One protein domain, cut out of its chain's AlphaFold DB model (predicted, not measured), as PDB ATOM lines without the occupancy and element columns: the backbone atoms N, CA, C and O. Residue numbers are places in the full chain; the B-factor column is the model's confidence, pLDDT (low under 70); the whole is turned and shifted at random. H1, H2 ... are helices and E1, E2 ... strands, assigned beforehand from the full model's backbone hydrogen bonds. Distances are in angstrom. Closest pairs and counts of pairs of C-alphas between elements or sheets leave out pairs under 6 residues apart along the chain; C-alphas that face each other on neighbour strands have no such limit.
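AT A GLANCE: This is residues 333 to 475 of the 475 residues of an uncharacterized protein of Acrocarpospora pleiomorpha (UniProt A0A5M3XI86). One twisted antiparallel sheet of seven strands makes the body, its edge strands E1 and E4 far apart and the sheet not closed into a barrel. The short helix H2, near the chain's end, packs on the sheet mainly by E7, while H1 only grazes the sheet and residues 386 to 393 of the link before it stick out. The printed part has 143 residues with seven named strands and two named helices, in the order E1 E2 E3 H1 E4 E5 E6 E7 H2; the class is mostly strand. Across the sheet the order is E1, E2, E3, E7, E6, E5, E4. The whole is compact, with a radius of gyration of the C-alphas of 15.2 A, and elongated, spanning 48 by 29 by 27 A.

HOW THE PARTS SIT: The sheet is made of E1, residues 346 to 353, E2, 359 to 366, E3, 374 to 381, E4, 404 to 410, E5, 413 to 426, E6, 429 to 443, and E7, 446 to 455. E1 E2 E3 and E4 E5 E6 E7 are two meanders, each strand the antiparallel neighbour of the one before. E3 and E7, one strand from each meander, are antiparallel neighbours with 165 degrees between their directions, and N 376 and O 451 are within hydrogen-bond range at 2.8 A. The hairpin E6 and E7 has N 436 and O 452 at 2.8 A, E5 and E6 N 418 and O 437 at 2.7 A, and E4 and E5 N 406 and O 417 at 2.9 A. In the hairpin E2 and E3, N 361 and O 379 are 2.9 A apart; in E1 and E2, N 350 and O 362 are 2.8 A apart. The strands' lines turn by 119 degrees from edge to edge, and E1 and E4 are apart. H2, residues 467 to 474, is on the sheet; the closest C-alphas of H2 and E7 are those of Val 471 and Ile 450, 7.0 A, and of H2 and E4 those of Asp 468 and Val 410, 5.1 A. H1, residues 395 to 398, only grazes the sheet and is apart from H2. In H2, 3 of 4 O i to N i+4 pairs are within hydrogen-bond range; H1 is too short for such a pair.

IN THESE COORDINATES: E1 begins at C-alpha 346, (57.029, -50.669, -0.155). E6, the longest strand, is 42.6 A long, E5 34.2 A and E7 29.9 A; E5 bends by 66 degrees at residue 423. E1, E2 and E3 measure 21.8, 22.9 and 22.7 A, E4 16.0 A, H2 10.9 A and H1 5.2 A. H2 ends at C-alpha 474, (42.765, -52.069, -8.200).

THE WHOLE: The two C-alphas farthest apart are those of Gln 386 and Gly 428, 48.6 A. The printed part has no cut. The links E3 to H1 and E7 to H2 are long. The mean pLDDT of the printed part is 81.4; residue 356 and residues 384 to 399 and 458 to 464 are under 70.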
ATOM      1  N   VAL A 333      46.540 -56.294  -0.887       84.81
ATOM      2  CA  VAL A 333      46.307 -55.705   0.438       84.81
ATOM      3  C   VAL A 333      44.980 -56.263   0.926       84.81
ATOM      4  O   VAL A 333      43.951 -55.992   0.322       84.81
ATOM      5  N   ASP A 334      44.999 -57.085   1.976       79.75
ATOM      6  CA  ASP A 334      43.781 -57.693   2.541       79.75
ATOM      7  C   ASP A 334      42.886 -58.403   1.499       79.75
ATOM      8  O   ASP A 334      41.660 -58.296   1.504       79.75
ATOM      9  N   GLY A 335      43.537 -59.082   0.551       75.38
ATOM     10  CA  GLY A 335      42.911 -59.802  -0.560       75.38
ATOM     11  C   GLY A 335      42.487 -58.954  -1.764       75.38
ATOM     12  O   GLY A 335      42.162 -59.493  -2.816       75.38
ATOM     13  N   MET A 336      42.573 -57.627  -1.665       83.12
ATOM     14  CA  MET A 336      42.359 -56.736  -2.806       83.12
ATOM     15  C   MET A 336      43.650 -56.545  -3.587       83.12
ATOM     16  O   MET A 336      44.716 -56.375  -2.994       83.12
ATOM     17  N   ARG A 337      43.564 -56.551  -4.918       85.94
ATOM     18  CA  ARG A 337      44.706 -56.305  -5.800       85.94
ATOM     19  C   ARG A 337      45.382 -54.983  -5.428       85.94
ATOM     20  O   ARG A 337      44.719 -53.957  -5.334       85.94
ATOM     21  N   ALA A 338      46.689 -55.018  -5.185       87.56
ATOM     22  CA  ALA A 338      47.449 -53.801  -4.931       87.56
ATOM     23  C   ALA A 338      47.700 -53.035  -6.244       87.56
ATOM     24  O   ALA A 338      47.865 -53.682  -7.282       87.56
ATOM     25  N   PRO A 339      47.776 -51.691  -6.219       88.44
ATOM     26  CA  PRO A 339      48.183 -50.919  -7.390       88.44
ATOM     27  C   PRO A 339      49.603 -51.297  -7.829       88.44
ATOM     28  O   PRO A 339      50.451 -51.616  -6.988       88.44
ATOM     29  N   SER A 340      49.878 -51.227  -9.135       87.19
ATOM     30  CA  SER A 340      51.170 -51.622  -9.708       87.19
ATOM     31  C   SER A 340      52.249 -50.578  -9.392       87.19
ATOM     32  O   SER A 340      52.512 -49.667 -10.177       87.19
ATOM     33  N   LEU A 341      52.872 -50.689  -8.219       85.94
ATOM     34  CA  LEU A 341      53.900 -49.764  -7.736       85.94
ATOM     35  C   LEU A 341      55.264 -50.456  -7.598       85.94
ATOM     36  O   LEU A 341      55.312 -51.649  -7.296       85.94
ATOM     37  N   PRO A 342      56.386 -49.729  -7.778       83.50
ATOM     38  CA  PRO A 342      57.716 -50.304  -7.606       83.50
ATOM     39  C   PRO A 342      57.886 -50.917  -6.202       83.50
ATOM     40  O   PRO A 342      57.635 -50.233  -5.199       83.50
ATOM     41  N   PRO A 343      58.309 -52.191  -6.088       79.94
ATOM     42  CA  PRO A 343      58.387 -52.893  -4.809       79.94
ATOM     43  C   PRO A 343      59.414 -52.276  -3.851       79.94
ATOM     44  O   PRO A 343      59.290 -52.440  -2.637       79.94
ATOM     45  N   GLU A 344      60.396 -51.521  -4.356       82.56
ATOM     46  CA  GLU A 344      61.405 -50.827  -3.545       82.56
ATOM     47  C   GLU A 344      60.798 -49.713  -2.684       82.56
ATOM     48  O   GLU A 344      61.360 -49.348  -1.649       82.56
ATOM     49  N   LEU A 345      59.641 -49.179  -3.088       81.50
ATOM     50  CA  LEU A 345      58.931 -48.144  -2.340       81.50
ATOM     51  C   LEU A 345      58.119 -48.723  -1.181       81.50
ATOM     52  O   LEU A 345      57.662 -47.972  -0.323       81.50
ATOM     53  N   ARG A 346      57.932 -50.043  -1.117       80.69
ATOM     54  CA  ARG A 346      57.029 -50.669  -0.155       80.69
ATOM     55  C   ARG A 346      57.504 -50.487   1.291       80.69
ATOM     56  O   ARG A 346      58.631 -50.827   1.656       80.69
ATOM     57  N   LYS A 347      56.590 -50.045   2.157       78.19
ATOM     58  CA  LYS A 347      56.793 -49.896   3.605       78.19
ATOM     59  C   LYS A 347      55.792 -50.729   4.404       78.19
ATOM     60  O   LYS A 347      55.022 -50.185   5.183       78.19
ATOM     61  N   GLY A 348      55.854 -52.055   4.256       75.62
ATOM     62  CA  GLY A 348      55.066 -52.997   5.065       75.62
ATOM     63  C   GLY A 348      53.551 -52.738   5.064       75.62
ATOM     64  O   GLY A 348      53.040 -51.958   4.263       75.62
ATOM     65  N   ASP A 349      52.848 -53.415   5.971       79.94
ATOM     66  CA  ASP A 349      51.397 -53.311   6.135       79.94
ATOM     67  C   ASP A 349      51.095 -52.897   7.584       79.94
ATOM     68  O   ASP A 349      51.724 -53.398   8.520       79.94
ATOM     69  N   GLU A 350      50.126 -52.006   7.773       84.12
ATOM     70  CA  GLU A 350      49.610 -51.576   9.073       84.12
ATOM     71  C   GLU A 350      48.124 -51.922   9.171       84.12
ATOM     72  O   GLU A 350      47.347 -51.606   8.275       84.12
ATOM     73  N   THR A 351      47.699 -52.542  10.271       77.62
ATOM     74  CA  THR A 351      46.277 -52.806  10.533       77.62
ATOM     75  C   THR A 351      45.790 -51.902  11.655       77.62
ATOM     76  O   THR A 351      46.454 -51.764  12.685       77.62
ATOM     77  N   ARG A 352      44.620 -51.292  11.464       79.88
ATOM     78  CA  ARG A 352      43.976 -50.382  12.410       79.88
ATOM     79  C   ARG A 352      42.527 -50.804  12.644       79.88
ATOM     80  O   ARG A 352      41.781 -51.049  11.703       79.88
ATOM     81  N   GLU A 353      42.123 -50.839  13.907       77.31
ATOM     82  CA  GLU A 353      40.712 -50.946  14.297       77.31
ATOM     83  C   GLU A 353      40.056 -49.565  14.112       77.31
ATOM     84  O   GLU A 353      40.557 -48.567  14.640       77.31
ATOM     85  N   LEU A 354      38.965 -49.485  13.345       71.19
ATOM     86  CA  LEU A 354      38.224 -48.237  13.083       71.19
ATOM     87  C   LEU A 354      36.961 -48.088  13.943       71.19
ATOM     88  O   LEU A 354      36.240 -47.096  13.841       71.19
ATOM     89  N   GLY A 355      36.685 -49.073  14.789       71.56
ATOM     90  CA  GLY A 355      35.510 -49.154  15.639       71.56
ATOM     91  C   GLY A 355      35.366 -50.566  16.206       71.56
ATOM     92  O   GLY A 355      36.265 -51.382  16.016       71.56
ATOM     93  N   PRO A 356      34.252 -50.870  16.893       66.94
ATOM     94  CA  PRO A 356      34.004 -52.212  17.421       66.94
ATOM     95  C   PRO A 356      33.892 -53.273  16.314       66.94
ATOM     96  O   PRO A 356      34.279 -54.416  16.537       66.94
ATOM     97  N   ASP A 357      33.431 -52.874  15.122       73.44
ATOM     98  CA  ASP A 357      33.043 -53.816  14.067       73.44
ATOM     99  C   ASP A 357      33.783 -53.617  12.735       73.44
ATOM    100  O   ASP A 357      33.649 -54.437  11.830       73.44
ATOM    101  N   TRP A 358      34.571 -52.547  12.602       76.44
ATOM    102  CA  TRP A 358      35.286 -52.218  11.367       76.44
ATOM    103  C   TRP A 358      36.793 -52.284  11.551       76.44
ATOM    104  O   TRP A 358      37.351 -51.719  12.497       76.44
ATOM    105  N   ARG A 359      37.460 -52.899  10.579       80.12
ATOM    106  CA  ARG A 359      38.915 -53.037  10.516       80.12
ATOM    107  C   ARG A 359      39.443 -52.509   9.206       80.12
ATOM    108  O   ARG A 359      38.791 -52.631   8.179       80.12
ATOM    109  N   GLY A 360      40.628 -51.916   9.253       85.50
ATOM    110  CA  GLY A 360      41.353 -51.441   8.087       85.50
ATOM    111  C   GLY A 360      42.745 -52.038   8.021       85.50
ATOM    112  O   GLY A 360      43.463 -52.010   9.018       85.50
ATOM    113  N   THR A 361      43.154 -52.517   6.853       86.69
ATOM    114  CA  THR A 361      44.553 -52.835   6.551       86.69
ATOM    115  C   THR A 361      45.063 -51.846   5.517       86.69
ATOM    116  O   THR A 361      44.494 -51.733   4.435       86.69
ATOM    117  N   THR A 362      46.139 -51.142   5.844       89.94
ATOM    118  CA  THR A 362      46.771 -50.136   4.996       89.94
ATOM    119  C   THR A 362      48.168 -50.585   4.601       89.94
ATOM    120  O   THR A 362      48.986 -50.911   5.459       89.94
ATOM    121  N   ARG A 363      48.478 -50.558   3.306       90.88
ATOM    122  CA  ARG A 363      49.846 -50.687   2.791       90.88
ATOM    123  C   ARG A 363      50.331 -49.337   2.292       90.88
ATOM    124  O   ARG A 363      49.563 -48.617   1.657       90.88
ATOM    125  N   TYR A 364      51.598 -49.025   2.552       90.38
ATOM    126  CA  TYR A 364      52.235 -47.782   2.119       90.38
ATOM    127  C   TYR A 364      53.343 -48.042   1.099       90.38
ATOM    128  O   TYR A 364      54.096 -49.015   1.205       90.38
ATOM    129  N   TRP A 365      53.479 -47.107   0.166       91.19
ATOM    130  CA  TRP A 365      54.585 -46.979  -0.769       91.19
ATOM    131  C   TRP A 365      55.163 -45.566  -0.655       91.19
ATOM    132  O   TRP A 365      54.441 -44.588  -0.830       91.19
ATOM    133  N   GLY A 366      56.456 -45.456  -0.356       89.06
ATOM    134  CA  GLY A 366      57.163 -44.194  -0.153       89.06
ATOM    135  C   GLY A 366      57.485 -43.905   1.309       89.06
ATOM    136  O   GLY A 366      57.930 -44.793   2.042       89.06
ATOM    137  N   ASP A 367      57.322 -42.649   1.721       86.25
ATOM    138  CA  ASP A 367      57.524 -42.238   3.109       86.25
ATOM    139  C   ASP A 367      56.366 -42.710   4.007       86.25
ATOM    140  O   ASP A 367      55.324 -43.178   3.544       86.25
ATOM    141  N   ARG A 368      56.537 -42.613   5.328       82.50
ATOM    142  CA  ARG A 368      55.431 -42.854   6.263       82.50
ATOM    143  C   ARG A 368      54.525 -41.624   6.365       82.50
ATOM    144  O   ARG A 368      54.967 -40.506   6.083       82.50
ATOM    145  N   PRO A 369      53.268 -41.792   6.820       85.25
ATOM    146  CA  PRO A 369      52.374 -40.671   7.080       85.25
ATOM    147  C   PRO A 369      53.017 -39.593   7.958       85.25
ATOM    148  O   PRO A 369      53.287 -39.807   9.136       85.25
ATOM    149  N   GLY A 370      53.218 -38.407   7.379       82.19
ATOM    150  CA  GLY A 370      53.807 -37.252   8.058       82.19
ATOM    151  C   GLY A 370      55.294 -37.021   7.793       82.19
ATOM    152  O   GLY A 370      55.754 -35.913   8.059       82.19
ATOM    153  N   ASP A 371      56.003 -38.001   7.230       83.38
ATOM    154  CA  ASP A 371      57.444 -37.908   6.968       83.38
ATOM    155  C   ASP A 371      57.760 -37.408   5.549       83.38
ATOM    156  O   ASP A 371      58.847 -36.880   5.311       83.38
ATOM    157  N   GLY A 372      56.810 -37.512   4.613       86.56
ATOM    158  CA  GLY A 372      56.992 -37.043   3.242       86.56
ATOM    159  C   GLY A 372      55.904 -37.517   2.282       86.56
ATOM    160  O   GLY A 372      54.730 -37.598   2.655       86.56
ATOM    161  N   ALA A 373      56.299 -37.781   1.036       88.38
ATOM    162  CA  ALA A 373      55.391 -38.178  -0.036       88.38
ATOM    163  C   ALA A 373      55.149 -39.691  -0.012       88.38
ATOM    164  O   ALA A 373      56.086 -40.480   0.140       88.38
ATOM    165  N   TYR A 374      53.893 -40.103  -0.174       90.75
ATOM    166  CA  TYR A 374      53.528 -41.514  -0.141       90.75
ATOM    167  C   TYR A 374      52.251 -41.810  -0.923       90.75
ATOM    168  O   TYR A 374      51.377 -40.958  -1.087       90.75
ATOM    169  N   VAL A 375      52.129 -43.063  -1.348       92.19
ATOM    170  CA  VAL A 375      50.870 -43.682  -1.757       92.19
ATOM    171  C   VAL A 375      50.471 -44.680  -0.681       92.19
ATOM    172  O   VAL A 375      51.319 -45.378  -0.132       92.19
ATOM    173  N   ALA A 376      49.190 -44.754  -0.353       92.81
ATOM    174  CA  ALA A 376      48.662 -45.777   0.529       92.81
ATOM    175  C   ALA A 376      47.392 -46.386  -0.049       92.81
ATOM    176  O   ALA A 376      46.549 -45.675  -0.595       92.81
ATOM    177  N   MET A 377      47.246 -47.693   0.120       93.69
ATOM    178  CA  MET A 377      46.017 -48.419  -0.156       93.69
ATOM    179  C   MET A 377      45.496 -48.944   1.166       93.69
ATOM    180  O   MET A 377      46.183 -49.725   1.821       93.69
ATOM    181  N   SER A 378      44.295 -48.522   1.533       92.19
ATOM    182  CA  SER A 378      43.584 -49.025   2.700       92.19
ATOM    183  C   SER A 378      42.407 -49.876   2.251       92.19
ATOM    184  O   SER A 378      41.619 -49.446   1.412       92.19
ATOM    185  N   VAL A 379      42.264 -51.055   2.839       89.81
ATOM    186  CA  VAL A 379      41.105 -51.930   2.668       89.81
ATOM    187  C   VAL A 379      40.390 -52.026   3.998       89.81
ATOM    188  O   VAL A 379      40.991 -52.423   4.994       89.81
ATOM    189  N   TYR A 380      39.126 -51.621   4.010       87.00
ATOM    190  CA  TYR A 380      38.277 -51.577   5.187       87.00
ATOM    191  C   TYR A 380      37.181 -52.631   5.083       87.00
ATOM    192  O   TYR A 380      36.441 -52.657   4.099       87.00
ATOM    193  N   ARG A 381      37.058 -53.472   6.110       83.56
ATOM    194  CA  ARG A 381      36.037 -54.517   6.217       83.56
ATOM    195  C   ARG A 381      35.219 -54.346   7.484       83.56
ATOM    196  O   ARG A 381      35.756 -53.972   8.528       83.56
ATOM    197  N   GLY A 382      33.928 -54.629   7.390       77.69
ATOM    198  CA  GLY A 382      33.019 -54.606   8.527       77.69
ATOM    199  C   GLY A 382      31.623 -55.103   8.163       77.69
ATOM    200  O   GLY A 382      31.279 -55.189   6.982       77.69
ATOM    201  N   PRO A 383      30.801 -55.457   9.162       70.94
ATOM    202  CA  PRO A 383      29.441 -55.895   8.925       70.94
ATOM    203  C   PRO A 383      28.617 -54.734   8.367       70.94
ATOM    204  O   PRO A 383      28.611 -53.622   8.901       70.94
ATOM    205  N   TYR A 384      27.884 -55.008   7.294       63.47
ATOM    206  CA  TYR A 384      26.851 -54.106   6.811       63.47
ATOM    207  C   TYR A 384      25.574 -54.378   7.603       63.47
ATOM    208  O   TYR A 384      24.956 -55.427   7.429       63.47
ATOM    209  N   SER A 385      25.169 -53.465   8.484       56.06
ATOM    210  CA  SER A 385      23.841 -53.548   9.093       56.06
ATOM    211  C   SER A 385      22.860 -52.718   8.258       56.06
ATOM    212  O   SER A 385      23.106 -51.551   7.960       56.06
ATOM    213  N   GLN A 386      21.739 -53.313   7.840       51.31
ATOM    214  CA  GLN A 386      20.663 -52.563   7.175       51.31
ATOM    215  C   GLN A 386      20.036 -51.509   8.103       51.31
ATOM    216  O   GLN A 386      19.538 -50.493   7.625       51.31
ATOM    217  N   ASP A 387      20.136 -51.709   9.421       50.69
ATOM    218  CA  ASP A 387      19.677 -50.772  10.453       50.69
ATOM    219  C   ASP A 387      20.599 -49.549  10.622       50.69
ATOM    220  O   ASP A 387      20.290 -48.620  11.368       50.69
ATOM    221  N   TRP A 388      21.727 -49.503   9.908       47.41
ATOM    222  CA  TRP A 388      22.706 -48.415   9.962       47.41
ATOM    223  C   TRP A 388      22.349 -47.208   9.075       47.41
ATOM    224  O   TRP A 388      23.205 -46.377   8.778       47.41
ATOM    225  N   GLN A 389      21.077 -47.042   8.692       41.41
ATOM    226  CA  GLN A 389      20.596 -45.896   7.897       41.41
ATOM    227  C   GLN A 389      20.683 -44.530   8.618       41.41
ATOM    228  O   GLN A 389      20.300 -43.513   8.043       41.41
ATOM    229  N   GLY A 390      21.197 -44.463   9.854       44.84
ATOM    230  CA  GLY A 390      21.203 -43.232  10.656       44.84
ATOM    231  C   GLY A 390      22.504 -42.861  11.378       44.84
ATOM    232  O   GLY A 390      22.512 -41.848  12.077       44.84
ATOM    233  N   ALA A 391      23.600 -43.617  11.264       39.50
ATOM    234  CA  ALA A 391      24.742 -43.451  12.170       39.50
ATOM    235  C   ALA A 391      26.046 -43.020  11.474       39.50
ATOM    236  O   ALA A 391      26.822 -43.853  11.048       39.50
ATOM    237  N   LYS A 392      26.329 -41.709  11.524       50.56
ATOM    238  CA  LYS A 392      27.652 -41.049  11.398       50.56
ATOM    239  C   LYS A 392      28.406 -41.203  10.057       50.56
ATOM    240  O   LYS A 392      28.270 -42.201   9.364       50.56
ATOM    241  N   PRO A 393      29.221 -40.195   9.667       50.94
ATOM    242  CA  PRO A 393      30.128 -40.343   8.534       50.94
ATOM    243  C   PRO A 393      30.961 -41.603   8.743       50.94
ATOM    244  O   PRO A 393      31.487 -41.808   9.840       50.94
ATOM    245  N   GLU A 394      31.033 -42.419   7.695       67.69
ATOM    246  CA  GLU A 394      31.837 -43.631   7.639       67.69
ATOM    247  C   GLU A 394      33.174 -43.388   8.362       67.69
ATOM    248  O   GLU A 394      33.835 -42.387   8.066       67.69
ATOM    249  N   PRO A 395      33.575 -44.200   9.354       61.56
ATOM    250  CA  PRO A 395      34.704 -43.868  10.227       61.56
ATOM    251  C   PRO A 395      36.008 -43.585   9.454       61.56
ATOM    252  O   PRO A 395      36.809 -42.756   9.877       61.56
ATOM    253  N   TRP A 396      36.176 -44.160   8.259       65.56
ATOM    254  CA  TRP A 396      37.291 -43.876   7.343       65.56
ATOM    255  C   TRP A 396      37.206 -42.518   6.607       65.56
ATOM    256  O   TRP A 396      38.233 -41.986   6.177       65.56
ATOM    257  N   LEU A 397      36.017 -41.915   6.486       65.25
ATOM    258  CA  LEU A 397      35.796 -40.540   6.005       65.25
ATOM    259  C   LEU A 397      35.963 -39.482   7.110       65.25
ATOM    260  O   LEU A 397      35.961 -38.282   6.811       65.25
ATOM    261  N   ALA A 398      36.042 -39.892   8.379       65.88
ATOM    262  CA  ALA A 398      36.226 -38.993   9.520       65.88
ATOM    263  C   ALA A 398      37.708 -38.729   9.848       65.88
ATOM    264  O   ALA A 398      38.018 -37.750  10.524       65.88
ATOM    265  N   ASP A 399      38.618 -39.561   9.334       67.06
ATOM    266  CA  ASP A 399      40.053 -39.521   9.652       67.06
ATOM    267  C   ASP A 399      40.787 -38.255   9.152       67.06
ATOM    268  O   ASP A 399      41.914 -38.006   9.578       67.06
ATOM    269  N   ILE A 400      40.185 -37.439   8.274       74.88
ATOM    270  CA  ILE A 400      40.778 -36.174   7.790       74.88
ATOM    271  C   ILE A 400      39.757 -35.034   7.941       74.88
ATOM    272  O   ILE A 400      39.059 -34.696   6.983       74.88
ATOM    273  N   PRO A 401      39.638 -34.431   9.140       71.62
ATOM    274  CA  PRO A 401      38.602 -33.436   9.433       71.62
ATOM    275  C   PRO A 401      38.660 -32.187   8.547       71.62
ATOM    276  O   PRO A 401      37.644 -31.534   8.336       71.62
ATOM    277  N   THR A 402      39.849 -31.847   8.046       82.69
ATOM    278  CA  THR A 402      40.103 -30.662   7.218       82.69
ATOM    279  C   THR A 402      39.909 -30.902   5.724       82.69
ATOM    280  O   THR A 402      40.082 -29.968   4.945       82.69
ATOM    281  N   ALA A 403      39.596 -32.132   5.303       88.06
ATOM    282  CA  ALA A 403      39.473 -32.442   3.889       88.06
ATOM    283  C   ALA A 403      38.165 -31.913   3.289       88.06
ATOM    284  O   ALA A 403      37.082 -32.106   3.846       88.06
ATOM    285  N   GLU A 404      38.269 -31.325   2.100       91.00
ATOM    286  CA  GLU A 404      37.123 -31.062   1.238       91.00
ATOM    287  C   GLU A 404      36.640 -32.385   0.635       91.00
ATOM    288  O   GLU A 404      37.448 -33.180   0.149       91.00
ATOM    289  N   LYS A 405      35.327 -32.632   0.694       92.75
ATOM    290  CA  LYS A 405      34.694 -33.872   0.232       92.75
ATOM    291  C   LYS A 405      33.890 -33.605  -1.032       92.75
ATOM    292  O   LYS A 405      33.014 -32.745  -1.030       92.75
ATOM    293  N   GLN A 406      34.128 -34.397  -2.068       93.44
ATOM    294  CA  GLN A 406      33.438 -34.298  -3.347       93.44
ATOM    295  C   GLN A 406      33.057 -35.695  -3.852       93.44
ATOM    296  O   GLN A 406      33.876 -36.610  -3.838       93.44
ATOM    297  N   GLN A 407      31.820 -35.867  -4.320       94.06
ATOM    298  CA  GLN A 407      31.447 -37.064  -5.081       94.06
ATOM    299  C   GLN A 407      32.143 -37.022  -6.444       94.06
ATOM    300  O   GLN A 407      32.056 -36.015  -7.149       94.06
ATOM    301  N   ALA A 408      32.843 -38.092  -6.805       94.69
ATOM    302  CA  ALA A 408      33.659 -38.148  -8.010       94.69
ATOM    303  C   ALA A 408      33.613 -39.538  -8.652       94.69
ATOM    304  O   ALA A 408      33.310 -40.534  -7.994       94.69
ATOM    305  N   ALA A 409      33.949 -39.592  -9.939       95.19
ATOM    306  CA  ALA A 409      34.285 -40.829 -10.625       95.19
ATOM    307  C   ALA A 409      35.789 -40.818 -10.920       95.19
ATOM    308  O   ALA A 409      36.257 -39.901 -11.590       95.19
ATOM    309  N   VAL A 410      36.526 -41.793 -10.392       92.19
ATOM    310  CA  VAL A 410      37.987 -41.906 -10.527       92.19
ATOM    311  C   VAL A 410      38.309 -43.307 -11.030       92.19
ATOM    312  O   VAL A 410      37.772 -44.280 -10.503       92.19
ATOM    313  N   GLY A 411      39.099 -43.429 -12.095       90.25
ATOM    314  CA  GLY A 411      39.390 -44.716 -12.742       90.25
ATOM    315  C   GLY A 411      38.137 -45.459 -13.233       90.25
ATOM    316  O   GLY A 411      38.144 -46.678 -13.340       90.25
ATOM    317  N   GLY A 412      37.029 -44.746 -13.474       91.31
ATOM    318  CA  GLY A 412      35.727 -45.335 -13.819       91.31
ATOM    319  C   GLY A 412      34.893 -45.833 -12.629       91.31
ATOM    320  O   GLY A 412      33.782 -46.319 -12.836       91.31
ATOM    321  N   VAL A 413      35.374 -45.684 -11.390       92.44
ATOM    322  CA  VAL A 413      34.649 -46.037 -10.158       92.44
ATOM    323  C   VAL A 413      33.966 -44.807  -9.578       92.44
ATOM    324  O   VAL A 413      34.612 -43.778  -9.403       92.44
ATOM    325  N   ALA A 414      32.688 -44.910  -9.214       92.75
ATOM    326  CA  ALA A 414      32.005 -43.874  -8.441       92.75
ATOM    327  C   ALA A 414      32.378 -43.963  -6.951       92.75
ATOM    328  O   ALA A 414      32.362 -45.044  -6.363       92.75
ATOM    329  N   GLY A 415      32.683 -42.827  -6.326       92.56
ATOM    330  CA  GLY A 415      33.067 -42.776  -4.920       92.56
ATOM    331  C   GLY A 415      33.220 -41.353  -4.389       92.56
ATOM    332  O   GLY A 415      32.759 -40.379  -4.984       92.56
ATOM    333  N   THR A 416      33.889 -41.229  -3.247       93.50
ATOM    334  CA  THR A 416      34.136 -39.947  -2.582       93.50
ATOM    335  C   THR A 416      35.612 -39.587  -2.663       93.50
ATOM    336  O   THR A 416      36.467 -40.292  -2.129       93.50
ATOM    337  N   LEU A 417      35.912 -38.456  -3.302       94.25
ATOM    338  CA  LEU A 417      37.233 -37.842  -3.306       94.25
ATOM    339  C   LEU A 417      37.349 -36.862  -2.135       94.25
ATOM    340  O   LEU A 417      36.512 -35.980  -1.948       94.25
ATOM    341  N   LEU A 418      38.416 -37.016  -1.364       94.19
ATOM    342  CA  LEU A 418      38.832 -36.120  -0.302       94.19
ATOM    343  C   LEU A 418      40.114 -35.424  -0.738       94.19
ATOM    344  O   LEU A 418      41.055 -36.088  -1.177       94.19
ATOM    345  N   THR A 419      40.181 -34.108  -0.578       93.25
ATOM    346  CA  THR A 419      41.403 -33.335  -0.835       93.25
ATOM    347  C   THR A 419      41.744 -32.473   0.369       93.25
ATOM    348  O   THR A 419      40.856 -31.960   1.045       93.25
ATOM    349  N   TRP A 420      43.029 -32.357   0.694       94.00
ATOM    350  CA  TRP A 420      43.481 -31.520   1.803       94.00
ATOM    351  C   TRP A 420      44.893 -30.989   1.569       94.00
ATOM    352  O   TRP A 420      45.664 -31.516   0.765       94.00
ATOM    353  N   SER A 421      45.248 -29.963   2.335       91.31
ATOM    354  CA  SER A 421      46.613 -29.458   2.440       91.31
ATOM    355  C   SER A 421      46.979 -29.261   3.905       91.31
ATOM    356  O   SER A 421      46.178 -28.728   4.671       91.31
ATOM    357  N   GLU A 422      48.186 -29.651   4.295       90.81
ATOM    358  CA  GLU A 422      48.682 -29.499   5.663       90.81
ATOM    359  C   GLU A 422      50.132 -29.010   5.638       90.81
ATOM    360  O   GLU A 422      50.938 -29.468   4.832       90.81
ATOM    361  N   THR A 423      50.489 -28.084   6.531       90.19
ATOM    362  CA  THR A 423      51.894 -27.710   6.745       90.19
ATOM    363  C   THR A 423      52.445 -28.470   7.946       90.19
ATOM    364  O   THR A 423      51.964 -28.278   9.062       90.19
ATOM    365  N   ARG A 424      53.476 -29.300   7.747       86.94
ATOM    366  CA  ARG A 424      54.154 -30.056   8.814       86.94
ATOM    367  C   ARG A 424      55.625 -29.703   8.923       86.94
ATOM    368  O   ARG A 424      56.241 -29.284   7.953       86.94
ATOM    369  N   ARG A 425      56.214 -29.888  10.107       86.31
ATOM    370  CA  ARG A 425      57.670 -29.799  10.267       86.31
ATOM    371  C   ARG A 425      58.311 -31.149   9.973       86.31
ATOM    372  O   ARG A 425      58.159 -32.069  10.767       86.31
ATOM    373  N   VAL A 426      59.068 -31.235   8.885       81.38
ATOM    374  CA  VAL A 426      59.869 -32.412   8.517       81.38
ATOM    375  C   VAL A 426      61.337 -32.013   8.611       81.38
ATOM    376  O   VAL A 426      61.751 -31.029   7.996       81.38
ATOM    377  N   ASN A 427      62.124 -32.725   9.422       84.25
ATOM    378  CA  ASN A 427      63.532 -32.393   9.696       84.25
ATOM    379  C   ASN A 427      63.752 -30.929  10.141       84.25
ATOM    380  O   ASN A 427      64.731 -30.289   9.770       84.25
ATOM    381  N   GLY A 428      62.815 -30.375  10.920       86.06
ATOM    382  CA  GLY A 428      62.906 -29.022  11.484       86.06
ATOM    383  C   GLY A 428      62.421 -27.879  10.580       86.06
ATOM    384  O   GLY A 428      62.218 -26.778  11.090       86.06
ATOM    385  N   GLY A 429      62.162 -28.122   9.290       88.19
ATOM    386  CA  GLY A 429      61.627 -27.122   8.355       88.19
ATOM    387  C   GLY A 429      60.132 -27.317   8.061       88.19
ATOM    388  O   GLY A 429      59.678 -28.463   8.036       88.19
ATOM    389  N   PRO A 430      59.344 -26.244   7.842       90.31
ATOM    390  CA  PRO A 430      57.960 -26.370   7.396       90.31
ATOM    391  C   PRO A 430      57.907 -26.915   5.962       90.31
ATOM    392  O   PRO A 430      58.604 -26.423   5.076       90.31
ATOM    393  N   ARG A 431      57.058 -27.914   5.733       88.44
ATOM    394  CA  ARG A 431      56.759 -28.507   4.432       88.44
ATOM    395  C   ARG A 431      55.258 -28.516   4.205       88.44
ATOM    396  O   ARG A 431      54.504 -28.902   5.099       88.44
ATOM    397  N   LEU A 432      54.841 -28.081   3.019       89.94
ATOM    398  CA  LEU A 432      53.453 -28.142   2.583       89.94
ATOM    399  C   LEU A 432      53.205 -29.500   1.925       89.94
ATOM    400  O   LEU A 432      53.751 -29.790   0.861       89.94
ATOM    401  N   LEU A 433      52.370 -30.309   2.564       89.88
ATOM    402  CA  LEU A 433      51.884 -31.572   2.034       89.88
ATOM    403  C   LEU A 433      50.505 -31.348   1.419       89.88
ATOM    404  O   LEU A 433      49.636 -30.728   2.037       89.88
ATOM    405  N   GLN A 434      50.300 -31.868   0.215       91.62
ATOM    406  CA  GLN A 434      48.999 -31.905  -0.445       91.62
ATOM    407  C   GLN A 434      48.562 -33.356  -0.567       91.62
ATOM    408  O   GLN A 434      49.306 -34.197  -1.068       91.62
ATOM    409  N   GLY A 435      47.366 -33.654  -0.080       92.25
ATOM    410  CA  GLY A 435      46.830 -35.000  -0.055       92.25
ATOM    411  C   GLY A 435      45.543 -35.124  -0.848       92.25
ATOM    412  O   GLY A 435      44.707 -34.218  -0.876       92.25
ATOM    413  N   ARG A 436      45.383 -36.281  -1.479       94.25
ATOM    414  CA  ARG A 436      44.139 -36.740  -2.088       94.25
ATOM    415  C   ARG A 436      43.851 -38.138  -1.560       94.25
ATOM    416  O   ARG A 436      44.766 -38.948  -1.429       94.25
ATOM    417  N   ARG A 437      42.593 -38.440  -1.273       93.88
ATOM    418  CA  ARG A 437      42.133 -39.784  -0.926       93.88
ATOM    419  C   ARG A 437      40.845 -40.057  -1.674       93.88
ATOM    420  O   ARG A 437      39.885 -39.327  -1.485       93.88
ATOM    421  N   PHE A 438      40.811 -41.099  -2.485       94.31
ATOM    422  CA  PHE A 438      39.581 -41.569  -3.106       94.31
ATOM    423  C   PHE A 438      39.106 -42.828  -2.400       94.31
ATOM    424  O   PHE A 438      39.902 -43.744  -2.202       94.31
ATOM    425  N   VAL A 439      37.839 -42.846  -1.992       92.75
ATOM    426  CA  VAL A 439      37.214 -43.960  -1.275       92.75
ATOM    427  C   VAL A 439      35.988 -44.436  -2.034       92.75
ATOM    428  O   VAL A 439      35.155 -43.617  -2.425       92.75
ATOM    429  N   TRP A 440      35.846 -45.747  -2.196       92.31
ATOM    430  CA  TRP A 440      34.660 -46.360  -2.788       92.31
ATOM    431  C   TRP A 440      34.299 -47.664  -2.083       92.31
ATOM    432  O   TRP A 440      35.138 -48.295  -1.437       92.31
ATOM    433  N   THR A 441      33.042 -48.076  -2.226       87.06
ATOM    434  CA  THR A 441      32.551 -49.374  -1.768       87.06
ATOM    435  C   THR A 441      32.524 -50.334  -2.952       87.06
ATOM    436  O   THR A 441      31.762 -50.155  -3.898       87.06
ATOM    437  N   ALA A 442      33.413 -51.330  -2.941       80.19
ATOM    438  CA  ALA A 442      33.472 -52.329  -4.011       80.19
ATOM    439  C   ALA A 442      32.322 -53.343  -3.884       80.19
ATOM    440  O   ALA A 442      31.741 -53.764  -4.880       80.19
ATOM    441  N   GLU A 443      31.969 -53.684  -2.647       77.88
ATOM    442  CA  GLU A 443      30.842 -54.543  -2.300       77.88
ATOM    443  C   GLU A 443      30.345 -54.207  -0.887       77.88
ATOM    444  O   GLU A 443      30.953 -53.437  -0.138       77.88
ATOM    445  N   THR A 444      29.205 -54.777  -0.515       73.25
ATOM    446  CA  THR A 444      28.619 -54.621   0.815       73.25
ATOM    447  C   THR A 444      29.603 -55.069   1.903       73.25
ATOM    448  O   THR A 444      30.031 -56.218   1.924       73.25
ATOM    449  N   GLY A 445      29.947 -54.165   2.828       77.12
ATOM    450  CA  GLY A 445      30.897 -54.440   3.917       77.12
ATOM    451  C   GLY A 445      32.379 -54.338   3.533       77.12
ATOM    452  O   GLY A 445      33.234 -54.660   4.357       77.12
ATOM    453  N   LEU A 446      32.690 -53.863   2.320       84.19
ATOM    454  CA  LEU A 446      34.047 -53.607   1.840       84.19
ATOM    455  C   LEU A 446      34.171 -52.180   1.296       84.19
ATOM    456  O   LEU A 446      33.519 -51.814   0.317       84.19
ATOM    457  N   ALA A 447      35.075 -51.398   1.878       88.50
ATOM    458  CA  ALA A 447      35.487 -50.110   1.335       88.50
ATOM    459  C   ALA A 447      36.984 -50.117   1.028       88.50
ATOM    460  O   ALA A 447      37.789 -50.659   1.782       88.50
ATOM    461  N   ILE A 448      37.368 -49.495  -0.080       91.62
ATOM    462  CA  ILE A 448      38.762 -49.358  -0.494       91.62
ATOM    463  C   ILE A 448      39.074 -47.874  -0.575       91.62
ATOM    464  O   ILE A 448      38.257 -47.084  -1.045       91.62
ATOM    465  N   ALA A 449      40.254 -47.490  -0.095       93.75
ATOM    466  CA  ALA A 449      40.751 -46.135  -0.202       93.75
ATOM    467  C   ALA A 449      42.148 -46.107  -0.814       93.75
ATOM    468  O   ALA A 449      43.063 -46.758  -0.312       93.75
ATOM    469  N   ILE A 450      42.332 -45.272  -1.832       94.81
ATOM    470  CA  ILE A 450      43.649 -44.917  -2.359       94.81
ATOM    471  C   ILE A 450      43.980 -43.510  -1.899       94.81
ATOM    472  O   ILE A 450      43.241 -42.565  -2.159       94.81
ATOM    473  N   THR A 451      45.093 -43.376  -1.187       93.75
ATOM    474  CA  THR A 451      45.615 -42.107  -0.688       93.75
ATOM    475  C   THR A 451      46.910 -41.773  -1.407       93.75
ATOM    476  O   THR A 451      47.816 -42.594  -1.443       93.75
ATOM    477  N   THR A 452      47.024 -40.558  -1.922       93.44
ATOM    478  CA  THR A 452      48.264 -40.013  -2.476       93.44
ATOM    479  C   THR A 452      48.596 -38.730  -1.734       93.44
ATOM    480  O   THR A 452      47.770 -37.817  -1.688       93.44
ATOM    481  N   VAL A 453      49.793 -38.638  -1.171       91.25
ATOM    482  CA  VAL A 453      50.315 -37.418  -0.557       91.25
ATOM    483  C   VAL A 453      51.578 -37.013  -1.287       91.25
ATOM    484  O   VAL A 453      52.512 -37.802  -1.413       91.25
ATOM    485  N   VAL A 454      51.599 -35.769  -1.751       90.38
ATOM    486  CA  VAL A 454      52.752 -35.161  -2.406       90.38
ATOM    487  C   VAL A 454      53.324 -34.059  -1.525       90.38
ATOM    488  O   VAL A 454      52.599 -33.320  -0.856       90.38
ATOM    489  N   ASP A 455      54.647 -33.960  -1.528       85.81
ATOM    490  CA  ASP A 455      55.387 -32.871  -0.900       85.81
ATOM    491  C   ASP A 455      55.677 -31.820  -1.974       85.81
ATOM    492  O   ASP A 455      56.311 -32.132  -2.984       85.81
ATOM    493  N   ALA A 456      55.231 -30.578  -1.766       78.44
ATOM    494  CA  ALA A 456      55.430 -29.493  -2.727       78.44
ATOM    495  C   ALA A 456      56.919 -29.233  -3.044       78.44
ATOM    496  O   ALA A 456      57.236 -28.697  -4.106       78.44
ATOM    497  N   ALA A 457      57.834 -29.627  -2.150       73.31
ATOM    498  CA  ALA A 457      59.275 -29.521  -2.363       73.31
ATOM    499  C   ALA A 457      59.878 -30.699  -3.155       73.31
ATOM    500  O   ALA A 457      60.992 -30.586  -3.664       73.31
ATOM    501  N   SER A 458      59.168 -31.826  -3.263       66.56
ATOM    502  CA  SER A 458      59.643 -33.063  -3.892       66.56
ATOM    503  C   SER A 458      58.867 -33.314  -5.188       66.56
ATOM    504  O   SER A 458      57.991 -34.173  -5.268       66.56
ATOM    505  N   SER A 459      59.145 -32.510  -6.219       51.78
ATOM    506  CA  SER A 459      58.315 -32.447  -7.433       51.78
ATOM    507  C   SER A 459      58.500 -33.607  -8.427       51.78
ATOM    508  O   SER A 459      58.033 -33.493  -9.557       51.78
ATOM    509  N   THR A 460      59.217 -34.686  -8.094       53.34
ATOM    510  CA  THR A 460      59.734 -35.601  -9.138       53.34
ATOM    511  C   THR A 460      59.495 -37.094  -8.936       53.34
ATOM    512  O   THR A 460      59.586 -37.818  -9.921       53.34
ATOM    513  N   ALA A 461      59.140 -37.588  -7.746       54.97
ATOM    514  CA  ALA A 461      59.034 -39.042  -7.539       54.97
ATOM    515  C   ALA A 461      57.612 -39.624  -7.692       54.97
ATOM    516  O   ALA A 461      57.481 -40.792  -8.039       54.97
ATOM    517  N   TYR A 462      56.554 -38.831  -7.471       61.66
ATOM    518  CA  TYR A 462      55.167 -39.340  -7.434       61.66
ATOM    519  C   TYR A 462      54.179 -38.568  -8.324       61.66
ATOM    520  O   TYR A 462      53.009 -38.928  -8.375       61.66
ATOM    521  N   MET A 463      54.618 -37.532  -9.055       51.69
ATOM    522  CA  MET A 463      53.724 -36.750  -9.932       51.69
ATOM    523  C   MET A 463      53.148 -37.554 -11.106       51.69
ATOM    524  O   MET A 463      52.137 -37.153 -11.674       51.69
ATOM    525  N   THR A 464      53.759 -38.684 -11.463       55.75
ATOM    526  CA  THR A 464      53.257 -39.602 -12.496       55.75
ATOM    527  C   THR A 464      52.231 -40.608 -11.977       55.75
ATOM    528  O   THR A 464      51.639 -41.323 -12.779       55.75
ATOM    529  N   LEU A 465      52.002 -40.683 -10.661       71.19
ATOM    530  CA  LEU A 465      51.040 -41.610 -10.071       71.19
ATOM    531  C   LEU A 465      49.672 -40.945 -10.005       71.19
ATOM    532  O   LEU A 465      49.217 -40.454  -8.971       71.19
ATOM    533  N   ASP A 466      49.058 -40.902 -11.179       88.00
ATOM    534  CA  ASP A 466      47.694 -40.462 -11.368       88.00
ATOM    535  C   ASP A 466      46.728 -41.362 -10.586       88.00
ATOM    536  O   ASP A 466      46.777 -42.594 -10.661       88.00
ATOM    537  N   MET A 467      45.838 -40.730  -9.822       91.25
ATOM    538  CA  MET A 467      44.862 -41.431  -8.997       91.25
ATOM    539  C   MET A 467      43.892 -42.249  -9.853       91.25
ATOM    540  O   MET A 467      43.478 -43.316  -9.411       91.25
ATOM    541  N   ASP A 468      43.590 -41.804 -11.078       91.81
ATOM    542  CA  ASP A 468      42.772 -42.584 -12.012       91.81
ATOM    543  C   ASP A 468      43.443 -43.914 -12.369       91.81
ATOM    544  O   ASP A 468      42.793 -44.956 -12.335       91.81
ATOM    545  N   THR A 469      44.756 -43.899 -12.622       91.25
ATOM    546  CA  THR A 469      45.528 -45.116 -12.919       91.25
ATOM    547  C   THR A 469      45.588 -46.041 -11.703       91.25
ATOM    548  O   THR A 469      45.336 -47.235 -11.826       91.25
ATOM    549  N   LEU A 470      45.854 -45.496 -10.509       92.50
ATOM    550  CA  LEU A 470      45.913 -46.291  -9.275       92.50
ATOM    551  C   LEU A 470      44.576 -46.961  -8.941       92.50
ATOM    552  O   LEU A 470      44.567 -48.094  -8.472       92.50
ATOM    553  N   VAL A 471      43.457 -46.262  -9.139       91.56
ATOM    554  CA  VAL A 471      42.122 -46.822  -8.882       91.56
ATOM    555  C   VAL A 471      41.759 -47.853  -9.944       91.56
ATOM    556  O   VAL A 471      41.247 -48.914  -9.593       91.56
ATOM    557  N   HIS A 472      42.072 -47.587 -11.214       89.81
ATOM    558  CA  HIS A 472      41.839 -48.533 -12.304       89.81
ATOM    559  C   HIS A 472      42.622 -49.841 -12.120       89.81
ATOM    560  O   HIS A 472      42.084 -50.914 -12.364       89.81
ATOM    561  N   ASP A 473      43.859 -49.767 -11.625       88.06
ATOM    562  CA  ASP A 473      44.700 -50.937 -11.351       88.06
ATOM    563  C   ASP A 473      44.143 -51.867 -10.263       88.06
ATOM    564  O   ASP A 473      44.503 -53.044 -10.229       88.06
ATOM    565  N   VAL A 474      43.326 -51.336  -9.349       87.44
ATOM    566  CA  VAL A 474      42.765 -52.069  -8.200       87.44
ATOM    567  C   VAL A 474      41.424 -52.731  -8.535       87.44
ATOM    568  O   VAL A 474      41.035 -53.671  -7.837       87.44
ATOM    569  N   GLN A 475      40.731 -52.263  -9.582       80.56
ATOM    570  CA  GLN A 475      39.572 -52.953 -10.163       80.56
ATOM    571  C   GLN A 475      39.988 -54.300 -10.772       80.56
ATOM    572  O   GLN A 475      39.163 -55.235 -10.670       80.56
TER     573      GLN A 475